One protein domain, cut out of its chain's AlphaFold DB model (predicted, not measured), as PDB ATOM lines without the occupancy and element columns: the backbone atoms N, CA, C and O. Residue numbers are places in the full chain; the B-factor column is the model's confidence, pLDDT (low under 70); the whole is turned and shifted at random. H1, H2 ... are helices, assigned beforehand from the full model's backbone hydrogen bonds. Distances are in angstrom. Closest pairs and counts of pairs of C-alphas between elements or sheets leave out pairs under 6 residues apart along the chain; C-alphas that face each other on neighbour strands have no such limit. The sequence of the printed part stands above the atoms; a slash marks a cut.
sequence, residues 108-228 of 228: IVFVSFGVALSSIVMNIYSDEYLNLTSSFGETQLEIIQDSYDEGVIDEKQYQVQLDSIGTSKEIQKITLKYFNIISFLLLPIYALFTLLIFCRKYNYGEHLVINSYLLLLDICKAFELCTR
ATOM      1  N   ILE A 108     -48.726  -4.370 -29.499       87.19
ATOM      2  CA  ILE A 108     -47.788  -3.379 -30.050       87.19
ATOM      3  C   ILE A 108     -46.696  -3.036 -29.036       87.19
ATOM      4  O   ILE A 108     -45.518  -3.094 -29.364       87.19
ATOM      5  N   VAL A 109     -47.079  -2.718 -27.794       87.06
ATOM      6  CA  VAL A 109     -46.112  -2.382 -26.738       87.06
ATOM      7  C   VAL A 109     -45.205  -3.581 -26.481       87.06
ATOM      8  O   VAL A 109     -43.999  -3.429 -26.328       87.06
ATOM      9  N   PHE A 110     -45.773  -4.785 -26.494       85.38
ATOM     10  CA  PHE A 110     -45.034  -6.017 -26.262       85.38
ATOM     11  C   PHE A 110     -44.013  -6.326 -27.374       85.38
ATOM     12  O   PHE A 110     -42.875  -6.678 -27.068       85.38
ATOM     13  N   VAL A 111     -44.364  -6.105 -28.648       87.88
ATOM     14  CA  VAL A 111     -43.415  -6.175 -29.778       87.88
ATOM     15  C   VAL A 111     -42.308  -5.140 -29.634       87.88
ATOM     16  O   VAL A 111     -41.150  -5.470 -29.877       87.88
ATOM     17  N   SER A 112     -42.622  -3.920 -29.189       87.50
ATOM     18  CA  SER A 112     -41.606  -2.881 -29.000       87.50
ATOM     19  C   SER A 112     -40.506  -3.292 -28.024       87.50
ATOM     20  O   SER A 112     -39.341  -2.990 -28.274       87.50
ATOM     21  N   PHE A 113     -40.843  -4.026 -26.958       86.38
ATOM     22  CA  PHE A 113     -39.839  -4.608 -26.061       86.38
ATOM     23  C   PHE A 113     -38.974  -5.657 -26.753       86.38
ATOM     24  O   PHE A 113     -37.758  -5.645 -26.580       86.38
ATOM     25  N   GLY A 114     -39.594  -6.544 -27.533       87.06
ATOM     26  CA  GLY A 114     -38.881  -7.561 -28.302       87.06
ATOM     27  C   GLY A 114     -37.879  -6.958 -29.264       87.06
ATOM     28  O   GLY A 114     -36.703  -7.293 -29.211       87.06
ATOM     29  N   VAL A 115     -38.339  -6.011 -30.082       89.69
ATOM     30  CA  VAL A 115     -37.489  -5.316 -31.049       89.69
ATOM     31  C   VAL A 115     -36.360  -4.589 -30.334       89.69
ATOM     32  O   VAL A 115     -35.222  -4.766 -30.739       89.69
ATOM     33  N   ALA A 116     -36.640  -3.847 -29.255       89.56
ATOM     34  CA  ALA A 116     -35.611  -3.135 -28.493       89.56
ATOM     35  C   ALA A 116     -34.545  -4.079 -27.911       89.56
ATOM     36  O   ALA A 116     -33.353  -3.780 -27.977       89.56
ATOM     37  N   LEU A 117     -34.959  -5.230 -27.371       87.62
ATOM     38  CA  LEU A 117     -34.035  -6.248 -26.876       87.62
ATOM     39  C   LEU A 117     -33.201  -6.837 -28.020       87.62
ATOM     40  O   LEU A 117     -31.980  -6.925 -27.909       87.62
ATOM     41  N   SER A 118     -33.842  -7.183 -29.137       87.75
ATOM     42  CA  SER A 118     -33.156  -7.666 -30.333       87.75
ATOM     43  C   SER A 118     -32.179  -6.631 -30.891       87.75
ATOM     44  O   SER A 118     -31.108  -7.021 -31.330       87.75
ATOM     45  N   SER A 119     -32.469  -5.326 -30.819       89.38
ATOM     46  CA  SER A 119     -31.521  -4.275 -31.219       89.38
ATOM     47  C   SER A 119     -30.239  -4.324 -30.407       89.38
ATOM     48  O   SER A 119     -29.157  -4.164 -30.961       89.38
ATOM     49  N   ILE A 120     -30.369  -4.504 -29.090       90.06
ATOM     50  CA  ILE A 120     -29.229  -4.541 -28.171       90.06
ATOM     51  C   ILE A 120     -28.356  -5.745 -28.511       90.06
ATOM     52  O   ILE A 120     -27.149  -5.596 -28.677       90.06
ATOM     53  N   VAL A 121     -28.980  -6.912 -28.694       88.75
ATOM     54  CA  VAL A 121     -28.291  -8.135 -29.123       88.75
ATOM     55  C   VAL A 121     -27.593  -7.906 -30.466       88.75
ATOM     56  O   VAL A 121     -26.386  -8.089 -30.568       88.75
ATOM     57  N   MET A 122     -28.312  -7.421 -31.478       87.31
ATOM     58  CA  MET A 122     -27.747  -7.177 -32.809       87.31
ATOM     59  C   MET A 122     -26.601  -6.165 -32.791       87.31
ATOM     60  O   MET A 122     -25.658  -6.312 -33.557       87.31
ATOM     61  N   ASN A 123     -26.656  -5.148 -31.929       89.06
ATOM     62  CA  ASN A 123     -25.573  -4.182 -31.798       89.06
ATOM     63  C   ASN A 123     -24.312  -4.826 -31.204       89.06
ATOM     64  O   ASN A 123     -23.232  -4.629 -31.754       89.06
ATOM     65  N   ILE A 124     -24.463  -5.646 -30.156       90.56
ATOM     66  CA  ILE A 124     -23.352  -6.375 -29.522       90.56
ATOM     67  C   ILE A 124     -22.677  -7.337 -30.511       90.56
ATOM     68  O   ILE A 124     -21.454  -7.412 -30.540       90.56
ATOM     69  N   TYR A 125     -23.454  -8.036 -31.339       89.06
ATOM     70  CA  TYR A 125     -22.943  -9.048 -32.276       89.06
ATOM     71  C   TYR A 125     -22.733  -8.529 -33.708       89.06
ATOM     72  O   TYR A 125     -22.511  -9.321 -34.623       89.06
ATOM     73  N   SER A 126     -22.819  -7.216 -33.936       88.44
ATOM     74  CA  SER A 126     -22.799  -6.648 -35.292       88.44
ATOM     75  C   SER A 126     -21.488  -6.911 -36.038       88.44
ATOM     76  O   SER A 126     -21.526  -7.305 -37.204       88.44
ATOM     77  N   ASP A 127     -20.345  -6.765 -35.366       88.12
ATOM     78  CA  ASP A 127     -19.027  -7.021 -35.956       88.12
ATOM     79  C   ASP A 127     -18.823  -8.510 -36.259       88.12
ATOM     80  O   ASP A 127     -18.366  -8.875 -37.340       88.12
ATOM     81  N   GLU A 128     -19.219  -9.387 -35.335       89.94
ATOM     82  CA  GLU A 128     -19.140 -10.839 -35.523       89.94
ATOM     83  C   GLU A 128     -20.021 -11.300 -36.691       89.94
ATOM     84  O   GLU A 128     -19.577 -12.068 -37.546       89.94
ATOM     85  N   TYR A 129     -21.238 -10.763 -36.795       86.31
ATOM     86  CA  TYR A 129     -22.142 -11.026 -37.911       86.31
ATOM     87  C   TYR A 129     -21.559 -10.564 -39.257       86.31
ATOM     88  O   TYR A 129     -21.648 -11.285 -40.257       86.31
ATOM     89  N   LEU A 130     -20.940  -9.379 -39.296       86.81
ATOM     90  CA  LEU A 130     -20.292  -8.864 -40.503       86.81
ATOM     91  C   LEU A 130     -19.070  -9.699 -40.895       86.81
ATOM     92  O   LEU A 130     -18.914  -9.979 -42.079       86.81
ATOM     93  N   ASN A 131     -18.264 -10.145 -39.929       87.44
ATOM     94  CA  ASN A 131     -17.083 -10.977 -40.174       87.44
ATOM     95  C   ASN A 131     -17.451 -12.369 -40.704       87.44
ATOM     96  O   ASN A 131     -16.837 -12.866 -41.650       87.44
ATOM     97  N   LEU A 132     -18.485 -12.992 -40.128       86.25
ATOM     98  CA  LEU A 132     -19.015 -14.258 -40.635       86.25
ATOM     99  C   LEU A 132     -19.487 -14.092 -42.079       86.25
ATOM    100  O   LEU A 132     -19.138 -14.891 -42.947       86.25
ATOM    101  N   THR A 133     -20.232 -13.025 -42.363       84.94
ATOM    102  CA  THR A 133     -20.788 -12.833 -43.703       84.94
ATOM    103  C   THR A 133     -19.741 -12.383 -44.726       84.94
ATOM    104  O   THR A 133     -19.826 -12.763 -45.895       84.94
ATOM    105  N   SER A 134     -18.713 -11.633 -44.316       84.31
ATOM    106  CA  SER A 134     -17.592 -11.280 -45.189       84.31
ATOM    107  C   SER A 134     -16.752 -12.497 -45.555       84.31
ATOM    108  O   SER A 134     -16.373 -12.596 -46.714       84.31
ATOM    109  N   SER A 135     -16.542 -13.436 -44.625       84.06
ATOM    110  CA  SER A 135     -15.834 -14.693 -44.895       84.06
ATOM    111  C   SER A 135     -16.550 -15.529 -45.961       84.06
ATOM    112  O   SER A 135     -15.927 -15.930 -46.941       84.06
ATOM    113  N   PHE A 136     -17.874 -15.698 -45.855       82.75
ATOM    114  CA  PHE A 136     -18.654 -16.348 -46.919       82.75
ATOM    115  C   PHE A 136     -18.579 -15.589 -48.251       82.75
ATOM    116  O   PHE A 136     -18.568 -16.210 -49.314       82.75
ATOM    117  N   GLY A 137     -18.545 -14.255 -48.204       82.69
ATOM    118  CA  GLY A 137     -18.376 -13.417 -49.388       82.69
ATOM    119  C   GLY A 137     -17.009 -13.594 -50.052       82.69
ATOM    120  O   GLY A 137     -16.947 -13.659 -51.270       82.69
ATOM    121  N   GLU A 138     -15.928 -13.702 -49.280       85.19
ATOM    122  CA  GLU A 138     -14.567 -13.933 -49.789       85.19
ATOM    123  C   GLU A 138     -14.433 -15.296 -50.463       85.19
ATOM    124  O   GLU A 138     -13.937 -15.365 -51.582       85.19
ATOM    125  N   THR A 139     -14.985 -16.357 -49.869       86.81
ATOM    126  CA  THR A 139     -15.011 -17.679 -50.516       86.81
ATOM    127  C   THR A 139     -15.793 -17.659 -51.832       86.81
ATOM    128  O   THR A 139     -15.394 -18.296 -52.802       86.81
ATOM    129  N   GLN A 140     -16.902 -16.913 -51.902       87.56
ATOM    130  CA  GLN A 140     -17.627 -16.747 -53.165       87.56
ATOM    131  C   GLN A 140     -16.787 -16.002 -54.204       87.56
ATOM    132  O   GLN A 140     -16.800 -16.391 -55.367       87.56
ATOM    133  N   LEU A 141     -16.042 -14.970 -53.793       87.75
ATOM    134  CA  LEU A 141     -15.147 -14.227 -54.683       87.75
ATOM    135  C   LEU A 141     -14.028 -15.113 -55.239       87.75
ATOM    136  O   LEU A 141     -13.748 -15.018 -56.428       87.75
ATOM    137  N   GLU A 142     -13.440 -15.993 -54.423       89.31
ATOM    138  CA  GLU A 142     -12.440 -16.969 -54.880       89.31
ATOM    139  C   GLU A 142     -13.025 -17.934 -55.921       89.31
ATOM    140  O   GLU A 142     -12.474 -18.068 -57.006       89.31
ATOM    141  N   ILE A 143     -14.201 -18.522 -55.664       89.94
ATOM    142  CA  ILE A 143     -14.860 -19.436 -56.619       89.94
ATOM    143  C   ILE A 143     -15.189 -18.730 -57.946       89.94
ATOM    144  O   ILE A 143     -15.067 -19.319 -59.023       89.94
ATOM    145  N   ILE A 144     -15.633 -17.472 -57.875       89.94
ATOM    146  CA  ILE A 144     -15.930 -16.652 -59.056       89.94
ATOM    147  C   ILE A 144     -14.646 -16.336 -59.827       89.94
ATOM    148  O   ILE A 144     -14.648 -16.384 -61.055       89.94
ATOM    149  N   GLN A 145     -13.554 -16.037 -59.123       90.94
ATOM    150  CA  GLN A 145     -12.255 -15.788 -59.736       90.94
ATOM    151  C   GLN A 145     -11.734 -17.034 -60.460       90.94
ATOM    152  O   GLN A 145     -11.416 -16.949 -61.644       90.94
ATOM    153  N   ASP A 146     -11.750 -18.192 -59.803       92.38
ATOM    154  CA  ASP A 146     -11.305 -19.459 -60.393       92.38
ATOM    155  C   ASP A 146     -12.129 -19.818 -61.639       92.38
ATOM    156  O   ASP A 146     -11.589 -20.207 -62.674       92.38
ATOM    157  N   SER A 147     -13.448 -19.612 -61.583       91.00
ATOM    158  CA  SER A 147     -14.346 -19.875 -62.717       91.00
ATOM    159  C   SER A 147     -14.069 -18.954 -63.918       91.00
ATOM    160  O   SER A 147     -14.292 -19.344 -65.068       91.00
ATOM    161  N   TYR A 148     -13.607 -17.726 -63.669       90.25
ATOM    162  CA  TYR A 148     -13.188 -16.795 -64.716       90.25
ATOM    163  C   TYR A 148     -11.835 -17.194 -65.313       90.25
ATOM    164  O   TYR A 148     -11.694 -17.222 -66.536       90.25
ATOM    165  N   ASP A 149     -10.874 -17.584 -64.473       91.44
ATOM    166  CA  ASP A 149      -9.542 -18.010 -64.910       91.44
ATOM    167  C   ASP A 149      -9.579 -19.338 -65.700       91.44
ATOM    168  O   ASP A 149      -8.810 -19.521 -66.646       91.44
ATOM    169  N   GLU A 150     -10.528 -20.233 -65.397       91.69
ATOM    170  CA  GLU A 150     -10.817 -21.444 -66.186       91.69
ATOM    171  C   GLU A 150     -11.615 -21.170 -67.480       91.69
ATOM    172  O   GLU A 150     -11.841 -22.082 -68.280       91.69
ATOM    173  N   GLY A 151     -12.042 -19.925 -67.717       87.62
ATOM    174  CA  GLY A 151     -12.805 -19.527 -68.905       87.62
ATOM    175  C   GLY A 151     -14.241 -20.057 -68.940       87.62
ATOM    176  O   GLY A 151     -14.846 -20.123 -70.011       87.62
ATOM    177  N   VAL A 152     -14.796 -20.456 -67.791       90.56
ATOM    178  CA  VAL A 152     -16.177 -20.957 -67.660       90.56
ATOM    179  C   VAL A 152     -17.193 -19.813 -67.732       90.56
ATOM    180  O   VAL A 152     -18.315 -20.011 -68.203       90.56
ATOM    181  N   ILE A 153     -16.809 -18.621 -67.273       89.81
ATOM    182  CA  ILE A 153     -17.649 -17.419 -67.239       89.81
ATOM    183  C   ILE A 153     -16.980 -16.250 -67.962       89.81
ATOM    184  O   ILE A 153     -15.788 -16.002 -67.815       89.81
ATOM    185  N   ASP A 154     -17.786 -15.500 -68.714       91.44
ATOM    186  CA  ASP A 154     -17.332 -14.323 -69.459       91.44
ATOM    187  C   ASP A 154     -17.052 -13.123 -68.533       91.44
ATOM    188  O   ASP A 154     -17.663 -12.980 -67.472       91.44
ATOM    189  N   GLU A 155     -16.235 -12.164 -68.985       90.62
ATOM    190  CA  GLU A 155     -15.919 -10.916 -68.256       90.62
ATOM    191  C   GLU A 155     -17.180 -10.163 -67.791       90.62
ATOM    192  O   GLU A 155     -17.260  -9.656 -66.672       90.62
ATOM    193  N   LYS A 156     -18.225 -10.138 -68.629       91.69
ATOM    194  CA  LYS A 156     -19.516  -9.543 -68.249       91.69
ATOM    195  C   LYS A 156     -20.186 -10.283 -67.093       91.69
ATOM    196  O   LYS A 156     -20.824  -9.639 -66.265       91.69
ATOM    197  N   GLN A 157     -20.086 -11.610 -67.045       89.88
ATOM    198  CA  GLN A 157     -20.673 -12.413 -65.971       89.88
ATOM    199  C   GLN A 157     -19.889 -12.245 -64.670       89.88
ATOM    200  O   GLN A 157     -20.505 -12.071 -63.620       89.88
ATOM    201  N   TYR A 158     -18.561 -12.195 -64.762       89.62
ATOM    202  CA  TYR A 158     -17.680 -11.899 -63.638       89.62
ATOM    203  C   TYR A 158     -18.025 -10.548 -62.985       89.62
ATOM    204  O   TYR A 158     -18.286 -10.490 -61.782       89.62
ATOM    205  N   GLN A 159     -18.177  -9.474 -63.775       91.19
ATOM    206  CA  GLN A 159     -18.538  -8.156 -63.230       91.19
ATOM    207  C   GLN A 159     -19.926  -8.109 -62.585       91.19
ATOM    208  O   GLN A 159     -20.094  -7.462 -61.551       91.19
ATOM    209  N   VAL A 160     -20.919  -8.804 -63.146       91.19
ATOM    210  CA  VAL A 160     -22.261  -8.890 -62.537       91.19
ATOM    211  C   VAL A 160     -22.203  -9.606 -61.185       91.19
ATOM    212  O   VAL A 160     -22.869  -9.192 -60.237       91.19
ATOM    213  N   GLN A 161     -21.398 -10.663 -61.074       90.50
ATOM    214  CA  GLN A 161     -21.245 -11.406 -59.825       90.50
ATOM    215  C   GLN A 161     -20.503 -10.577 -58.767       90.50
ATOM    216  O   GLN A 161     -20.978 -10.490 -57.632       90.50
ATOM    217  N   LEU A 162     -19.425  -9.882 -59.142       88.88
ATOM    218  CA  LEU A 162     -18.719  -8.959 -58.248       88.88
ATOM    219  C   LEU A 162     -19.625  -7.838 -57.723       88.88
ATOM    220  O   LEU A 162     -19.650  -7.580 -56.516       88.88
ATOM    221  N   ASP A 163     -20.407  -7.208 -58.601       90.62
ATOM    222  CA  ASP A 163     -21.342  -6.147 -58.211       90.62
ATOM    223  C   ASP A 163     -22.466  -6.677 -57.307       90.62
ATOM    224  O   ASP A 163     -22.848  -6.032 -56.327       90.62
ATOM    225  N   SER A 164     -22.946  -7.902 -57.553       88.44
ATOM    226  CA  SER A 164     -23.946  -8.548 -56.694       88.44
ATOM    227  C   SER A 164     -23.427  -8.782 -55.270       88.44
ATOM    228  O   SER A 164     -24.137  -8.513 -54.297       88.44
ATOM    229  N   ILE A 165     -22.161  -9.195 -55.128       86.94
ATOM    230  CA  ILE A 165     -21.516  -9.405 -53.828       86.94
ATOM    231  C   ILE A 165     -21.278  -8.062 -53.135       86.94
ATOM    232  O   ILE A 165     -21.594  -7.931 -51.949       86.94
ATOM    233  N   GLY A 166     -20.795  -7.046 -53.856       87.38
ATOM    234  CA  GLY A 166     -20.640  -5.685 -53.329       87.38
ATOM    235  C   GLY A 166     -21.964  -5.108 -52.823       87.38
ATOM    236  O   GLY A 166     -22.059  -4.656 -51.680       87.38
ATOM    237  N   THR A 167     -23.019  -5.232 -53.629       89.50
ATOM    238  CA  THR A 167     -24.383  -4.822 -53.278       89.50
ATOM    239  C   THR A 167     -24.897  -5.575 -52.051       89.50
ATOM    240  O   THR A 167     -25.485  -4.969 -51.154       89.50
ATOM    241  N   SER A 168     -24.635  -6.883 -51.947       86.88
ATOM    242  CA  SER A 168     -25.053  -7.682 -50.791       86.88
ATOM    243  C   SER A 168     -24.418  -7.197 -49.480       86.88
ATOM    244  O   SER A 168     -25.115  -7.111 -48.465       86.88
ATOM    245  N   LYS A 169     -23.133  -6.802 -49.500       87.00
ATOM    246  CA  LYS A 169     -22.429  -6.247 -48.331       87.00
ATOM    247  C   LYS A 169     -23.045  -4.919 -47.890       87.00
ATOM    248  O   LYS A 169     -23.264  -4.709 -46.697       87.00
ATOM    249  N   GLU A 170     -23.369  -4.036 -48.831       89.75
ATOM    250  CA  GLU A 170     -24.013  -2.755 -48.512       89.75
ATOM    251  C   GLU A 170     -25.439  -2.943 -47.973       89.75
ATOM    252  O   GLU A 170     -25.807  -2.328 -46.968       89.75
ATOM    253  N   ILE A 171     -26.222  -3.862 -48.549       90.56
ATOM    254  CA  ILE A 171     -27.561  -4.209 -48.047       90.56
ATOM    255  C   ILE A 171     -27.492  -4.739 -46.609       90.56
ATOM    256  O   ILE A 171     -28.319  -4.358 -45.777       90.56
ATOM    257  N   GLN A 172     -26.508  -5.579 -46.282       89.06
ATOM    258  CA  GLN A 172     -26.334  -6.090 -44.920       89.06
ATOM    259  C   GLN A 172     -26.005  -4.972 -43.927       89.06
ATOM    260  O   GLN A 172     -26.651  -4.880 -42.883       89.06
ATOM    261  N   LYS A 173     -25.078  -4.063 -44.269       89.31
ATOM    262  CA  LYS A 173     -24.763  -2.891 -43.429       89.31
ATOM    263  C   LYS A 173     -25.999  -2.027 -43.175       89.31
ATOM    264  O   LYS A 173     -26.254  -1.626 -42.039       89.31
ATOM    265  N   ILE A 174     -26.789  -1.757 -44.218       91.50
ATOM    266  CA  ILE A 174     -28.049  -1.008 -44.109       91.50
ATOM    267  C   ILE A 174     -29.036  -1.755 -43.205       91.50
ATOM    268  O   ILE A 174     -29.645  -1.146 -42.324       91.50
ATOM    269  N   THR A 175     -29.169  -3.069 -43.383       90.69
ATOM    270  CA  THR A 175     -30.087  -3.906 -42.601       90.69
ATOM    271  C   THR A 175     -29.754  -3.863 -41.116       90.69
ATOM    272  O   THR A 175     -30.651  -3.640 -40.309       90.69
ATOM    273  N   LEU A 176     -28.477  -3.991 -40.743       88.94
ATOM    274  CA  LEU A 176     -28.043  -3.886 -39.346       88.94
ATOM    275  C   LEU A 176     -28.308  -2.491 -38.774       88.94
ATOM    276  O   LEU A 176     -28.839  -2.357 -37.671       88.94
ATOM    277  N   LYS A 177     -28.003  -1.439 -39.544       89.44
ATOM    278  CA  LYS A 177     -28.186  -0.045 -39.119       89.44
ATOM    279  C   LYS A 177     -29.652   0.315 -38.872       89.44
ATOM    280  O   LYS A 177     -29.956   1.060 -37.942       89.44
ATOM    281  N   TYR A 178     -30.559  -0.194 -39.703       90.69
ATOM    282  CA  TYR A 178     -31.990   0.125 -39.654       90.69
ATOM    283  C   TYR A 178     -32.858  -1.041 -39.173       90.69
ATOM    284  O   TYR A 178     -34.079  -1.000 -39.337       90.69
ATOM    285  N   PHE A 179     -32.254  -2.043 -38.533       89.25
ATOM    286  CA  PHE A 179     -32.906  -3.282 -38.107       89.25
ATOM    287  C   PHE A 179     -34.230  -3.042 -37.368       89.25
ATOM    288  O   PHE A 179     -35.231  -3.700 -37.646       89.25
ATOM    289  N   ASN A 180     -34.273  -2.044 -36.483       89.19
ATOM    290  CA  ASN A 180     -35.468  -1.713 -35.704       89.19
ATOM    291  C   ASN A 180     -36.621  -1.241 -36.582       89.19
ATOM    292  O   ASN A 180     -37.742  -1.726 -36.455       89.19
ATOM    293  N   ILE A 181     -36.338  -0.299 -37.481       91.81
ATOM    294  CA  ILE A 181     -37.342   0.273 -38.381       91.81
ATOM    295  C   ILE A 181     -37.847  -0.811 -39.327       91.81
ATOM    296  O   ILE A 181     -39.055  -0.954 -39.503       91.81
ATOM    297  N   ILE A 182     -36.929  -1.607 -39.880       92.50
ATOM    298  CA  ILE A 182     -37.255  -2.737 -40.751       92.50
ATOM    299  C   ILE A 182     -38.154  -3.730 -40.006       92.50
ATOM    300  O   ILE A 182     -39.204  -4.100 -40.521       92.50
ATOM    301  N   SER A 183     -37.814  -4.091 -38.766       89.00
ATOM    302  CA  SER A 183     -38.602  -5.023 -37.947       89.00
ATOM    303  C   SER A 183     -40.033  -4.530 -37.713       89.00
ATOM    304  O   SER A 183     -40.985  -5.295 -37.870       89.00
ATOM    305  N   PHE A 184     -40.215  -3.243 -37.397       89.94
ATOM    306  CA  PHE A 184     -41.551  -2.661 -37.233       89.94
ATOM    307  C   PHE A 184     -42.332  -2.584 -38.546       89.94
ATOM    308  O   PHE A 184     -43.543  -2.809 -38.544       89.94
ATOM    309  N   LEU A 185     -41.664  -2.280 -39.659       92.06
ATOM    310  CA  LEU A 185     -42.294  -2.188 -40.975       92.06
ATOM    311  C   LEU A 185     -42.704  -3.563 -41.518       92.06
ATOM    312  O   LEU A 185     -43.711  -3.675 -42.216       92.06
ATOM    313  N   LEU A 186     -41.966  -4.616 -41.168       92.06
ATOM    314  CA  LEU A 186     -42.289  -5.987 -41.556       92.06
ATOM    315  C   LEU A 186     -43.536  -6.527 -40.844       92.06
ATOM    316  O   LEU A 186     -44.254  -7.337 -41.423       92.06
ATOM    317  N   LEU A 187     -43.857  -6.061 -39.633       93.06
ATOM    318  CA  LEU A 187     -45.031  -6.520 -38.880       93.06
ATOM    319  C   LEU A 187     -46.370  -6.378 -39.648       93.06
ATOM    320  O   LEU A 187     -47.085  -7.379 -39.763       93.06
ATOM    321  N   PRO A 188     -46.745  -5.204 -40.201       94.00
ATOM    322  CA  PRO A 188     -47.955  -5.081 -41.016       94.00
ATOM    323  C   PRO A 188     -47.871  -5.876 -42.326       94.00
ATOM    324  O   PRO A 188     -48.891  -6.383 -42.792       94.00
ATOM    325  N   ILE A 189     -46.674  -6.048 -42.898       94.75
ATOM    326  CA  ILE A 189     -46.470  -6.859 -44.107       94.75
ATOM    327  C   ILE A 189     -46.755  -8.338 -43.808       94.75
ATOM    328  O   ILE A 189     -47.501  -8.978 -44.549       94.75
ATOM    329  N   TYR A 190     -46.258  -8.875 -42.691       93.25
ATOM    330  CA  TYR A 190     -46.566 -10.238 -42.247       93.25
ATOM    331  C   TYR A 190     -48.047 -10.417 -41.906       93.25
ATOM    332  O   TYR A 190     -48.661 -11.424 -42.273       93.25
ATOM    333  N   ALA A 191     -48.669  -9.426 -41.264       94.12
ATOM    334  CA  ALA A 191     -50.106  -9.443 -41.014       94.12
ATOM    335  C   ALA A 191     -50.911  -9.495 -42.324       94.12
ATOM    336  O   ALA A 191     -51.850 -10.283 -42.435       94.12
ATOM    337  N   LEU A 192     -50.510  -8.723 -43.337       94.81
ATOM    338  CA  LEU A 192     -51.137  -8.745 -44.658       94.81
ATOM    339  C   LEU A 192     -50.928 -10.093 -45.356       94.81
ATOM    340  O   LEU A 192     -51.876 -10.669 -45.882       94.81
ATOM    341  N   PHE A 193     -49.711 -10.626 -45.321       93.56
ATOM    342  CA  PHE A 193     -49.388 -11.910 -45.934       93.56
ATOM    343  C   PHE A 193     -50.197 -13.058 -45.314       93.56
ATOM    344  O   PHE A 193     -50.816 -13.851 -46.023       93.56
ATOM    345  N   THR A 194     -50.281 -13.107 -43.982       93.06
ATOM    346  CA  THR A 194     -51.109 -14.105 -43.289       93.06
ATOM    347  C   THR A 194     -52.602 -13.911 -43.552       93.06
ATOM    348  O   THR A 194     -53.321 -14.901 -43.658       93.06
ATOM    349  N   LEU A 195     -53.082 -12.677 -43.722       94.00
ATOM    350  CA  LEU A 195     -54.463 -12.420 -44.136       94.00
ATOM    351  C   LEU A 195     -54.755 -13.000 -45.531       94.00
ATOM    352  O   LEU A 195     -55.807 -13.607 -45.727       94.00
ATOM    353  N   LEU A 196     -53.826 -12.841 -46.481       92.31
ATOM    354  CA  LEU A 196     -53.957 -13.383 -47.838       92.31
ATOM    355  C   LEU A 196     -53.965 -14.918 -47.844       92.31
ATOM    356  O   LEU A 196     -54.745 -15.521 -48.575       92.31
ATOM    357  N   ILE A 197     -53.147 -15.555 -47.003       92.38
ATOM    358  CA  ILE A 197     -53.076 -17.022 -46.913       92.38
ATOM    359  C   ILE A 197     -54.298 -17.611 -46.199       92.38
ATOM    360  O   ILE A 197     -54.900 -18.566 -46.682       92.38
ATOM    361  N   PHE A 198     -54.684 -17.060 -45.047       88.50
ATOM    362  CA  PHE A 198     -55.725 -17.626 -44.178       88.50
ATOM    363  C   PHE A 198     -57.111 -17.001 -44.407       88.50
ATOM    364  O   PHE A 198     -57.949 -17.002 -43.498       88.50
ATOM    365  N   CYS A 199     -57.335 -16.465 -45.614       69.00
ATOM    366  CA  CYS A 199     -58.537 -15.763 -46.062       69.00
ATOM    367  C   CYS A 199     -59.820 -16.200 -45.319       69.00
ATOM    368  O   CYS A 199     -60.321 -17.302 -45.531       69.00
ATOM    369  N   ARG A 200     -60.392 -15.270 -44.532       68.69
ATOM    370  CA  ARG A 200     -61.733 -15.282 -43.891       68.69
ATOM    371  C   ARG A 200     -61.902 -15.793 -42.457       68.69
ATOM    372  O   ARG A 200     -63.020 -15.680 -41.957       68.69
ATOM    373  N   LYS A 201     -60.875 -16.275 -41.746       80.62
ATOM    374  CA  LYS A 201     -61.074 -16.631 -40.320       80.62
ATOM    375  C   LYS A 201     -61.006 -15.430 -39.372       80.62
ATOM    376  O   LYS A 201     -61.759 -15.387 -38.406       80.62
ATOM    377  N   TYR A 202     -60.121 -14.480 -39.657       87.56
ATOM    378  CA  TYR A 202     -59.832 -13.343 -38.787       87.56
ATOM    379  C   TYR A 202     -59.739 -12.044 -39.596       87.56
ATOM    380  O   TYR A 202     -59.435 -12.060 -40.791       87.56
ATOM    381  N   ASN A 203     -60.014 -10.906 -38.958       93.31
ATOM    382  CA  ASN A 203     -59.834  -9.589 -39.569       93.31
ATOM    383  C   ASN A 203     -58.351  -9.161 -39.558       93.31
ATOM    384  O   ASN A 203     -57.530  -9.728 -38.839       93.31
ATOM    385  N   TYR A 204     -57.989  -8.137 -40.339       93.38
ATOM    386  CA  TYR A 204     -56.598  -7.666 -40.414       93.38
ATOM    387  C   TYR A 204     -56.013  -7.279 -39.043       93.38
ATOM    388  O   TYR A 204     -54.854  -7.570 -38.758       93.38
ATOM    389  N   GLY A 205     -56.817  -6.670 -38.165       93.06
ATOM    390  CA  GLY A 205     -56.386  -6.316 -36.812       93.06
ATOM    391  C   GLY A 205     -56.063  -7.543 -35.958       93.06
ATOM    392  O   GLY A 205     -55.070  -7.552 -35.240       93.06
ATOM    393  N   GLU A 206     -56.850  -8.607 -36.067       93.75
ATOM    394  CA  GLU A 206     -56.593  -9.880 -35.392       93.75
ATOM    395  C   GLU A 206     -55.338 -10.560 -35.949       93.75
ATOM    396  O   GLU A 206     -54.512 -11.035 -35.172       93.75
ATOM    397  N   HIS A 207     -55.123 -10.521 -37.269       94.19
ATOM    398  CA  HIS A 207     -53.862 -10.953 -37.877       94.19
ATOM    399  C   HIS A 207     -52.667 -10.158 -37.344       94.19
ATOM    400  O   HIS A 207     -51.636 -10.748 -37.017       94.19
ATOM    401  N   LEU A 208     -52.800  -8.841 -37.189       94.75
ATOM    402  CA  LEU A 208     -51.756  -7.997 -36.614       94.75
ATOM    403  C   LEU A 208     -51.433  -8.410 -35.171       94.75
ATOM    404  O   LEU A 208     -50.266  -8.588 -34.833       94.75
ATOM    405  N   VAL A 209     -52.454  -8.627 -34.335       94.31
ATOM    406  CA  VAL A 209     -52.312  -9.111 -32.948       94.31
ATOM    407  C   VAL A 209     -51.609 -10.469 -32.891       94.31
ATOM    408  O   VAL A 209     -50.677 -10.641 -32.107       94.31
ATOM    409  N   ILE A 210     -52.038 -11.425 -33.720       93.38
ATOM    410  CA  ILE A 210     -51.463 -12.775 -33.770       93.38
ATOM    411  C   ILE A 210     -49.977 -12.696 -34.133       93.38
ATOM    412  O   ILE A 210     -49.143 -13.199 -33.384       93.38
ATOM    413  N   ASN A 211     -49.636 -12.012 -35.231       93.12
ATOM    414  CA  ASN A 211     -48.246 -11.885 -35.682       93.12
ATOM    415  C   ASN A 211     -47.373 -11.135 -34.665       93.12
ATOM    416  O   ASN A 211     -46.207 -11.474 -34.496       93.12
ATOM    417  N   SER A 212     -47.945 -10.178 -33.931       92.56
ATOM    418  CA  SER A 212     -47.232  -9.440 -32.882       92.56
ATOM    419  C   SER A 212     -46.797 -10.358 -31.731       92.56
ATOM    420  O   SER A 212     -45.660 -10.294 -31.272       92.56
ATOM    421  N   TYR A 213     -47.682 -11.248 -31.273       91.81
ATOM    422  CA  TYR A 213     -47.338 -12.212 -30.225       91.81
ATOM    423  C   TYR A 213     -46.432 -13.348 -30.716       91.81
ATOM    424  O   TYR A 213     -45.598 -13.817 -29.942       91.81
ATOM    425  N   LEU A 214     -46.579 -13.782 -31.972       90.12
ATOM    426  CA  LEU A 214     -45.726 -14.820 -32.560       90.12
ATOM    427  C   LEU A 214     -44.280 -14.346 -32.718       90.12
ATOM    428  O   LEU A 214     -43.379 -15.038 -32.260       90.12
ATOM    429  N   LEU A 215     -44.076 -13.135 -33.247       87.94
ATOM    430  CA  LEU A 215     -42.742 -12.560 -33.425       87.94
ATOM    431  C   LEU A 215     -41.937 -12.558 -32.117       87.94
ATOM    432  O   LEU A 215     -40.748 -12.869 -32.113       87.94
ATOM    433  N   LEU A 216     -42.579 -12.247 -30.985       82.44
ATOM    434  CA  LEU A 216     -41.885 -12.286 -29.700       82.44
ATOM    435  C   LEU A 216     -41.639 -13.711 -29.199       82.44
ATOM    436  O   LEU A 216     -40.586 -13.977 -28.625       82.44
ATOM    437  N   LEU A 217     -42.588 -14.630 -29.395       85.69
ATOM    438  CA  LEU A 217     -42.385 -16.028 -29.020       85.69
ATOM    439  C   LEU A 217     -41.137 -16.604 -29.700       85.69
ATOM    440  O   LEU A 217     -40.381 -17.328 -29.053       85.69
ATOM    441  N   ASP A 218     -40.914 -16.253 -30.964       84.19
ATOM    442  CA  ASP A 218     -39.743 -16.684 -31.726       84.19
ATOM    443  C   ASP A 218     -38.447 -16.129 -31.120       84.19
ATOM    444  O   ASP A 218     -37.508 -16.889 -30.883       84.19
ATOM    445  N   ILE A 219     -38.427 -14.842 -30.748       79.75
ATOM    446  CA  ILE A 219     -37.293 -14.215 -30.047       79.75
ATOM    447  C   ILE A 219     -37.021 -14.913 -28.704       79.75
ATOM    448  O   ILE A 219     -35.876 -15.225 -28.379       79.75
ATOM    449  N   CYS A 220     -38.063 -15.199 -27.917       77.62
ATOM    450  CA  CYS A 220     -37.911 -15.866 -26.623       77.62
ATOM    451  C   CYS A 220     -37.383 -17.299 -26.759       77.62
ATOM    452  O   CYS A 220     -36.523 -17.707 -25.980       77.62
ATOM    453  N   LYS A 221     -37.871 -18.057 -27.748       81.56
ATOM    454  CA  LYS A 221     -37.386 -19.417 -28.022       81.56
ATOM    455  C   LYS A 221     -35.946 -19.423 -28.523       81.56
ATOM    456  O   LYS A 221     -35.177 -20.286 -28.109       81.56
ATOM    457  N   ALA A 222     -35.577 -18.466 -29.374       74.62
ATOM    458  CA  ALA A 222     -34.198 -18.303 -29.825       74.62
ATOM    459  C   ALA A 222     -33.250 -18.059 -28.639       74.62
ATOM    460  O   ALA A 222     -32.176 -18.652 -28.574       74.62
ATOM    461  N   PHE A 223     -33.678 -17.258 -27.659       70.81
ATOM    462  CA  PHE A 223     -32.892 -17.010 -26.452       70.81
ATOM    463  C   PHE A 223     -32.749 -18.262 -25.571       70.81
ATOM    464  O   PHE A 223     -31.649 -18.554 -25.111       70.81
ATOM    465  N   GLU A 224     -33.821 -19.044 -25.379       72.62
ATOM    466  CA  GLU A 224     -33.756 -20.297 -24.606       72.62
ATOM    467  C   GLU A 224     -32.788 -21.313 -25.238       72.62
ATOM    468  O   GLU A 224     -32.015 -21.949 -24.518       72.62
ATOM    469  N   LEU A 225     -32.788 -21.426 -26.572       66.69
ATOM    470  CA  LEU A 225     -31.862 -22.283 -27.319       66.69
ATOM    471  C   LEU A 225     -30.402 -21.833 -27.188       66.69
ATOM    472  O   LEU A 225     -29.526 -22.681 -27.145       66.69
ATOM    473  N   CYS A 226     -30.139 -20.526 -27.100       54.53
ATOM    474  CA  CYS A 226     -28.785 -19.991 -26.939       54.53
ATOM    475  C   CYS A 226     -28.223 -20.179 -25.515       54.53
ATOM    476  O   CYS A 226     -27.014 -20.113 -25.310       54.53
ATOM    477  N   THR A 227     -29.094 -20.374 -24.520       63.31
ATOM    478  CA  THR A 227     -28.701 -20.568 -23.111       63.31
ATOM    479  C   THR A 227     -28.496 -22.029 -22.696       63.31
ATOM    480  O   THR A 227     -28.099 -22.266 -21.554       63.31
ATOM    481  N   ARG A 228     -28.781 -22.999 -23.573       50.31
ATOM    482  CA  ARG A 228     -28.521 -24.431 -23.348       50.31
ATOM    483  C   ARG A 228     -27.328 -24.896 -24.164       50.31
ATOM    484  O   ARG A 228     -26.600 -25.760 -23.632       50.31
TER     485      ARG A 228
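This is residues 108 to 228 of the 228 residues of the protein "DUF3667 domain-containing protein" of Psychroflexus sp. WDS2C27 (UniProt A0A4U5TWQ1). The model is an open V with two arms: one is a long hairpin of H2 and H3, the two helices side by side and running opposite ways, and the other is a group of three crossed helices, H1, H4 and H5. The arms join at a corner where H1 leads into H2 and H3 leads into H4, and residues 221 to 228, the last turns of H5 and the tail, stick out. The printed part has 121 residues, with five named helices in the order H1, H2, H3, H4, H5 and no named strand; the class is all helix. The whole is loose, with a radius of gyration of the C-alphas of 19.7 A, and elongated, spanning 56 by 36 by 26 A.

H2, residues 126 to 149, is the longest helix and touches H3, residues 155 to 177, closest at the C-alphas of Tyr 148 and Tyr 158, 6.7 A apart. They form a helical hairpin, at a shallow tilt of 3 degrees, opposite ways. H4, residues 179 to 197, is close to H3 but not clearly touching, about perpendicular at 77 degrees; their closest C-alphas, of Thr 175 and Ile 182, are 7.5 A apart. H1, residues 108 to 124, and H2 meet only through their link. H1 touches H4 with residues 115 to 119 alone, at a steep tilt of 49 degrees, the closest C-alphas being those of Val 115 and Asn 180, 6.2 A apart. H5, residues 204 to 226, touches H4 with residues 204 to 212 alone, at a steep tilt of 56 degrees, opposite ways, closest at the C-alphas of Ala 191 and Leu 208, 4.9 A apart. H5 also touches H1, with residues 209 to 219 alone, the same way at 35.3 degrees, only just a steep tilt; the closest C-alphas, of Gly 114 and Leu 216, are 5.8 A apart. H5 is apart from H2 and H3. Every O i to N i+4 pair is within hydrogen-bond range in H1, H2 and H3; in H4 it is 13 of 15 and in H5 18 of 19.

H2 is 34.4 A long from C-alpha 126 at (-22.799, -6.648, -35.292) to C-alpha 149 at (-9.542, -18.010, -64.910). H3 measures 33.4 A and H5 33.3 A, the latter ending at C-alpha 226 at (-28.785, -19.991, -26.939). H4, 25.9 A, has a kink of 29 degrees near residue 186. H1, 24.6 A, begins at C-alpha 108 at (-47.788, -3.379, -30.050).

The two C-alphas farthest apart, of Asp 149 and Lys 201, are 57.1 A apart. The printed part has no cut and no long link. The mean pLDDT of the printed part is 87.5; residues 199 to 200 and 225 to 228 are under 70.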